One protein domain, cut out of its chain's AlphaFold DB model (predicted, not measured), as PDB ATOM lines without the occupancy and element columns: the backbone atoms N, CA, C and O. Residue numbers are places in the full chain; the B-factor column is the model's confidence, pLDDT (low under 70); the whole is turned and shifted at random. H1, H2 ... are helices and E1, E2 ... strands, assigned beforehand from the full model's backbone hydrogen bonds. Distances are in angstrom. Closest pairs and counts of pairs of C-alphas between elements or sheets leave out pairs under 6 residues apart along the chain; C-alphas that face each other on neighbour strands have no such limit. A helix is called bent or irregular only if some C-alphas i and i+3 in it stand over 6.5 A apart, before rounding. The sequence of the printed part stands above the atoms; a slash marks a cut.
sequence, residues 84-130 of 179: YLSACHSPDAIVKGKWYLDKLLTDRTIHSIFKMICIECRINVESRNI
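Overview. This is residues 84 to 130 of the 179 residues of an uncharacterized protein of Gigaspora rosea (UniProt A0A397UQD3). The printed part is a drawn-out chain: a small head at one end, made of a short two-stranded ladder of E1 and E2 with the little helix H1 at the tip of the loop that joins them, and beyond it one longer helix, H2, that leads away from the ladder. After H2 a tail with no named element, residues 121 to 130, hooks back at the other end. There are 47 residues printed, with two named strands and two named helices in the order E1, H1, E2, H2 along the chain; the one sheet has the order E1 - E2 and is antiparallel, and the class is mixed, helices and strands. The whole is only just loose, close to extended, with a radius of gyration of the C-alphas of 14.3 A, and the C-alphas span 43 by 19 by 12 A, a rod.

Along the chain. The printed part begins at Tyr 84, and the strand E1 follows at once with residues 85 to 87, Leu 85 to Ala 87, 6.3 A from first to last C-alpha; C-alpha 85 is at (-6.527, -7.177, 13.916). The helix H1 is residues 91 to 95, Pro 91 to Val 95, 6.2 A from first to last C-alpha. The strand E2 is residues 100 to 104, Tyr 100 to Leu 104, 9.8 A from first to last C-alpha, and is the longest strand by residues. The helix H2 is residues 107 to 120, Asp 107 to Glu 120, the longest helix by residues, with 14, and 19.9 A from first to last C-alpha. It begins with C-alpha 107 at (-10.990, 3.051, 14.694) and ends with C-alpha 120 at (-3.494, 3.311, 33.155). The last printed C-alpha, that of Ile 130, is at (-6.014, 13.075, 23.089).

Arrangement. E1 and E2 are neighbour strands and antiparallel, with 133 degrees between their N-to-C directions. The C-alphas of Leu 85 and Leu 104 face each other at 4.8 A, those of Ser 86 and Leu 101 at 5.5 A, and those of Ala 87 and Tyr 100 at 4.6 A. Two backbone pairs across them are within hydrogen-bond range: N 86 and O 103 at 2.8 A, and N 101 and O 86 at 2.9 A. Between the two strands the chain passes through H1, with a tight link of 3 residues from E1 to H1 and a tight link of 4 residues from H1 to E2. From E2 a tight link of 2 residues, Leu 105 and Thr 106, goes on to H2. H1 and H2 are apart, and E1 and H2 are apart. In both H1 and H2 every O i to N i+4 pair is within hydrogen-bond range, and no helix is bent or irregular.

Size, cuts and confidence. The two C-alphas farthest apart are those of Lys 96, just after H1, and Ser 127, in the stretch after H2, at 43.7 A. The C-alphas of the first and last printed residues, Tyr 84 and Ile 130, are 19.5 A apart. The printed part is one domain and has no cut; it runs from residue 84 to residue 130 of a full chain of 179 residues. The three links between named elements are tight, and none is long. The mean pLDDT of the printed part is 76.1, with 83 for H1, 81 for E2, 80 for E1 and 75 for H2. The model's confidence is low, under 70, in 8 residues, 123 to 130, which lie after H2 and run to the last printed residue.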
ATOM      1  N   TYR A  84      -3.566  -3.637  12.739       72.69
ATOM      2  CA  TYR A  84      -4.416  -3.996  13.876       72.69
ATOM      3  C   TYR A  84      -5.555  -4.943  13.499       72.69
ATOM      4  O   TYR A  84      -6.497  -4.568  12.786       72.69
ATOM      5  N   LEU A  85      -5.491  -6.157  14.040       76.88
ATOM      6  CA  LEU A  85      -6.527  -7.177  13.916       76.88
ATOM      7  C   LEU A  85      -7.452  -7.196  15.128       76.88
ATOM      8  O   LEU A  85      -7.045  -6.932  16.259       76.88
ATOM      9  N   SER A  86      -8.711  -7.549  14.890       81.81
ATOM     10  CA  SER A  86      -9.665  -7.829  15.959       81.81
ATOM     11  C   SER A  86      -9.232  -9.068  16.741       81.81
ATOM     12  O   SER A  86      -8.881 -10.089  16.144       81.81
ATOM     13  N   ALA A  87      -9.299  -8.991  18.069       82.75
ATOM     14  CA  ALA A  87      -9.032 -10.129  18.937       82.75
ATOM     15  C   ALA A  87     -10.068 -11.241  18.712       82.75
ATOM     16  O   ALA A  87     -11.255 -10.989  18.484       82.75
ATOM     17  N   CYS A  88      -9.611 -12.489  18.769       82.81
ATOM     18  CA  CYS A  88     -10.498 -13.630  18.886       82.81
ATOM     19  C   CYS A  88     -10.916 -13.774  20.352       82.81
ATOM     20  O   CYS A  88     -10.079 -13.710  21.245       82.81
ATOM     21  N   HIS A  89     -12.208 -13.988  20.594       84.38
ATOM     22  CA  HIS A  89     -12.750 -14.187  21.943       84.38
ATOM     23  C   HIS A  89     -13.301 -15.602  22.161       84.38
ATOM     24  O   HIS A  89     -13.860 -15.882  23.214       84.38
ATOM     25  N   SER A  90     -13.170 -16.493  21.171       86.12
ATOM     26  CA  SER A  90     -13.601 -17.887  21.300       86.12
ATOM     27  C   SER A  90     -12.558 -18.666  22.109       86.12
ATOM     28  O   SER A  90     -11.427 -18.787  21.635       86.12
ATOM     29  N   PRO A  91     -12.913 -19.224  23.283       84.31
ATOM     30  CA  PRO A  91     -11.968 -19.979  24.105       84.31
ATOM     31  C   PRO A  91     -11.327 -21.141  23.337       84.31
ATOM     32  O   PRO A  91     -10.106 -21.263  23.315       84.31
ATOM     33  N   ASP A  92     -12.130 -21.918  22.603       86.62
ATOM     34  CA  ASP A  92     -11.648 -23.050  21.800       86.62
ATOM     35  C   ASP A  92     -10.676 -22.626  20.694       86.62
ATOM     36  O   ASP A  92      -9.733 -23.349  20.368       86.62
ATOM     37  N   ALA A  93     -10.905 -21.459  20.088       80.88
ATOM     38  CA  ALA A  93     -10.020 -20.920  19.066       80.88
ATOM     39  C   ALA A  93      -8.701 -20.419  19.678       80.88
ATOM     40  O   ALA A  93      -7.638 -20.676  19.113       80.88
ATOM     41  N   ILE A  94      -8.764 -19.769  20.843       81.38
ATOM     42  CA  ILE A  94      -7.590 -19.276  21.576       81.38
ATOM     43  C   ILE A  94      -6.703 -20.445  22.015       81.38
ATOM     44  O   ILE A  94      -5.499 -20.407  21.778       81.38
ATOM     45  N   VAL A  95      -7.289 -21.522  22.557       80.75
ATOM     46  CA  VAL A  95      -6.560 -22.754  22.928       80.75
ATOM     47  C   VAL A  95      -5.843 -23.369  21.721       80.75
ATOM     48  O   VAL A  95      -4.752 -23.913  21.851       80.75
ATOM     49  N   LYS A  96      -6.412 -23.226  20.520       83.12
ATOM     50  CA  LYS A  96      -5.810 -23.671  19.251       83.12
ATOM     51  C   LYS A  96      -4.822 -22.658  18.650       83.12
ATOM     52  O   LYS A  96      -4.428 -22.801  17.495       83.12
ATOM     53  N   GLY A  97      -4.437 -21.625  19.401       77.56
ATOM     54  CA  GLY A  97      -3.466 -20.612  18.986       77.56
ATOM     55  C   GLY A  97      -4.027 -19.524  18.066       77.56
ATOM     56  O   GLY A  97      -3.259 -18.767  17.476       77.56
ATOM     57  N   LYS A  98      -5.352 -19.413  17.922       82.06
ATOM     58  CA  LYS A  98      -5.988 -18.357  17.126       82.06
ATOM     59  C   LYS A  98      -6.333 -17.161  18.009       82.06
ATOM     60  O   LYS A  98      -7.453 -17.028  18.493       82.06
ATOM     61  N   TRP A  99      -5.364 -16.265  18.165       81.88
ATOM     62  CA  TRP A  99      -5.494 -15.041  18.963       81.88
ATOM     63  C   TRP A  99      -6.226 -13.909  18.230       81.88
ATOM     64  O   TRP A  99      -6.850 -13.065  18.869       81.88
ATOM     65  N   TYR A 100      -6.209 -13.915  16.892       83.88
ATOM     66  CA  TYR A 100      -6.773 -12.846  16.064       83.88
ATOM     67  C   TYR A 100      -7.725 -13.368  14.984       83.88
ATOM     68  O   TYR A 100      -7.632 -14.504  14.505       83.88
ATOM     69  N   LEU A 101      -8.669 -12.513  14.600       81.56
ATOM     70  CA  LEU A 101      -9.582 -12.725  13.480       81.56
ATOM     71  C   LEU A 101      -9.006 -12.104  12.199       81.56
ATOM     72  O   LEU A 101      -8.282 -11.114  12.261       81.56
ATOM     73  N   ASP A 102      -9.402 -12.625  11.031       80.38
ATOM     74  CA  ASP A 102      -9.129 -11.990   9.729       80.38
ATOM     75  C   ASP A 102     -10.053 -10.771   9.519       80.38
ATOM     76  O   ASP A 102     -10.924 -10.745   8.650       80.38
ATOM     77  N   LYS A 103      -9.979  -9.806  10.444       80.62
ATOM     78  CA  LYS A 103     -10.836  -8.620  10.497       80.62
ATOM     79  C   LYS A 103     -10.080  -7.453  11.120       80.62
ATOM     80  O   LYS A 103      -9.483  -7.592  12.183       80.62
ATOM     81  N   LEU A 104     -10.183  -6.283  10.492       77.69
ATOM     82  CA  LEU A 104      -9.658  -5.011  10.998       77.69
ATOM     83  C   LEU A 104     -10.239  -4.667  12.382       77.69
ATOM     84  O   LEU A 104     -11.448  -4.772  12.597       77.69
ATOM     85  N   LEU A 105      -9.387  -4.197  13.291       78.38
ATOM     86  CA  LEU A 105      -9.809  -3.533  14.523       78.38
ATOM     87  C   LEU A 105     -10.387  -2.144  14.207       78.38
ATOM     88  O   LEU A 105      -9.758  -1.359  13.503       78.38
ATOM     89  N   THR A 106     -11.584  -1.830  14.706       76.94
ATOM     90  CA  THR A 106     -12.250  -0.566  14.340       76.94
ATOM     91  C   THR A 106     -11.539   0.651  14.930       76.94
ATOM     92  O   THR A 106     -11.053   0.592  16.059       76.94
ATOM     93  N   ASP A 107     -11.573   1.784  14.225       71.00
ATOM     94  CA  ASP A 107     -10.990   3.051  14.694       71.00
ATOM     95  C   ASP A 107     -11.508   3.460  16.080       71.00
ATOM     96  O   ASP A 107     -10.746   3.925  16.928       71.00
ATOM     97  N   ARG A 108     -12.798   3.218  16.351       76.00
ATOM     98  CA  ARG A 108     -13.406   3.454  17.668       76.00
ATOM     99  C   ARG A 108     -12.747   2.604  18.753       76.00
ATOM    100  O   ARG A 108     -12.484   3.106  19.843       76.00
ATOM    101  N   THR A 109     -12.491   1.332  18.465       78.00
ATOM    102  CA  THR A 109     -11.828   0.418  19.402       78.00
ATOM    103  C   THR A 109     -10.379   0.824  19.626       78.00
ATOM    104  O   THR A 109      -9.949   0.893  20.771       78.00
ATOM    105  N   ILE A 110      -9.652   1.163  18.559       74.56
ATOM    106  CA  ILE A 110      -8.270   1.647  18.640       74.56
ATOM    107  C   ILE A 110      -8.206   2.904  19.519       74.56
ATOM    108  O   ILE A 110      -7.392   2.973  20.436       74.56
ATOM    109  N   HIS A 111      -9.099   3.872  19.298       74.19
ATOM    110  CA  HIS A 111      -9.172   5.082  20.116       74.19
ATOM    111  C   HIS A 111      -9.507   4.780  21.587       74.19
ATOM    112  O   HIS A 111      -8.932   5.380  22.491       74.19
ATOM    113  N   SER A 112     -10.404   3.822  21.839       78.44
ATOM    114  CA  SER A 112     -10.743   3.389  23.199       78.44
ATOM    115  C   SER A 112      -9.555   2.746  23.915       78.44
ATOM    116  O   SER A 112      -9.305   3.073  25.072       78.44
ATOM    117  N   ILE A 113      -8.816   1.861  23.237       78.88
ATOM    118  CA  ILE A 113      -7.609   1.219  23.780       78.88
ATOM    119  C   ILE A 113      -6.555   2.278  24.084       78.88
ATOM    120  O   ILE A 113      -5.974   2.277  25.162       78.88
ATOM    121  N   PHE A 114      -6.359   3.232  23.176       75.75
ATOM    122  CA  PHE A 114      -5.413   4.317  23.392       75.75
ATOM    123  C   PHE A 114      -5.752   5.163  24.624       75.75
ATOM    124  O   PHE A 114      -4.885   5.466  25.442       75.75
ATOM    125  N   LYS A 115      -7.035   5.500  24.793       74.75
ATOM    126  CA  LYS A 115      -7.512   6.218  25.975       74.75
ATOM    127  C   LYS A 115      -7.302   5.406  27.254       74.75
ATOM    128  O   LYS A 115      -6.901   5.981  28.258       74.75
ATOM    129  N   MET A 116      -7.556   4.097  27.215       77.00
ATOM    130  CA  MET A 116      -7.278   3.203  28.342       77.00
ATOM    131  C   MET A 116      -5.794   3.214  28.709       77.00
ATOM    132  O   MET A 116      -5.488   3.428  29.871       77.00
ATOM    133  N   ILE A 117      -4.891   3.075  27.731       75.19
ATOM    134  CA  ILE A 117      -3.440   3.156  27.962       75.19
ATOM    135  C   ILE A 117      -3.092   4.482  28.643       75.19
ATOM    136  O   ILE A 117      -2.448   4.483  29.681       75.19
ATOM    137  N   CYS A 118      -3.592   5.613  28.134       70.50
ATOM    138  CA  CYS A 118      -3.343   6.913  28.760       70.50
ATOM    139  C   CYS A 118      -3.791   6.955  30.233       70.50
ATOM    140  O   CYS A 118      -3.066   7.476  31.072       70.50
ATOM    141  N   ILE A 119      -4.968   6.405  30.550       70.56
ATOM    142  CA  ILE A 119      -5.502   6.367  31.921       70.56
ATOM    143  C   ILE A 119      -4.637   5.482  32.825       70.56
ATOM    144  O   ILE A 119      -4.244   5.927  33.902       70.56
ATOM    145  N   GLU A 120      -4.315   4.262  32.388       74.69
ATOM    146  CA  GLU A 120      -3.494   3.311  33.155       74.69
ATOM    147  C   GLU A 120      -2.086   3.865  33.412       74.69
ATOM    148  O   GLU A 120      -1.554   3.765  34.515       74.69
ATOM    149  N   CYS A 121      -1.520   4.568  32.430       71.25
ATOM    150  CA  CYS A 121      -0.225   5.239  32.536       71.25
ATOM    151  C   CYS A 121      -0.296   6.584  33.280       71.25
ATOM    152  O   CYS A 121       0.682   7.331  33.304       71.25
ATOM    153  N   ARG A 122      -1.449   6.920  33.878       72.19
ATOM    154  CA  ARG A 122      -1.692   8.162  34.633       72.19
ATOM    155  C   ARG A 122      -1.408   9.434  33.828       72.19
ATOM    156  O   ARG A 122      -1.101  10.489  34.386       72.19
ATOM    157  N   ILE A 123      -1.554   9.361  32.509       68.56
ATOM    158  CA  ILE A 123      -1.530  10.528  31.636       68.56
ATOM    159  C   ILE A 123      -2.831  11.289  31.873       68.56
ATOM    160  O   ILE A 123      -3.922  10.781  31.625       68.56
ATOM    161  N   ASN A 124      -2.723  12.531  32.344       67.69
ATOM    162  CA  ASN A 124      -3.900  13.356  32.590       67.69
ATOM    163  C   ASN A 124      -4.638  13.659  31.269       67.69
ATOM    164  O   ASN A 124      -4.211  14.513  30.486       67.69
ATOM    165  N   VAL A 125      -5.760  12.973  31.046       68.75
ATOM    166  CA  VAL A 125      -6.637  13.142  29.878       68.75
ATOM    167  C   VAL A 125      -7.783  14.130  30.124       68.75
ATOM    168  O   VAL A 125      -8.534  14.443  29.198       68.75
ATOM    169  N   GLU A 126      -7.948  14.628  31.352       62.84
ATOM    170  CA  GLU A 126      -9.006  15.580  31.686       62.84
ATOM    171  C   GLU A 126      -8.799  16.873  30.897       62.84
ATOM    172  O   GLU A 126      -7.677  17.355  30.732       62.84
ATOM    173  N   SER A 127      -9.887  17.421  30.351       62.31
ATOM    174  CA  SER A 127      -9.906  18.604  29.472       62.31
ATOM    175  C   SER A 127      -9.128  18.498  28.143       62.31
ATOM    176  O   SER A 127      -9.087  19.471  27.386       62.31
ATOM    177  N   ARG A 128      -8.556  17.332  27.793       63.25
ATOM    178  CA  ARG A 128      -7.773  17.137  26.558       63.25
ATOM    179  C   ARG A 128      -8.392  16.081  25.642       63.25
ATOM    180  O   ARG A 128      -8.584  14.934  26.026       63.25
ATOM    181  N   ASN A 129      -8.644  16.448  24.383       63.78
ATOM    182  CA  ASN A 129      -8.991  15.475  23.343       63.78
ATOM    183  C   ASN A 129      -7.708  14.847  22.777       63.78
ATOM    184  O   ASN A 129      -7.184  15.298  21.751       63.78
ATOM    185  N   ILE A 130      -7.184  13.853  23.500       63.34
ATOM    186  CA  ILE A 130      -6.014  13.075  23.089       63.34
ATOM    187  C   ILE A 130      -6.485  12.038  22.067       63.34
ATOM    188  O   ILE A 130      -7.164  11.065  22.388       63.34
TER     189      ILE A 130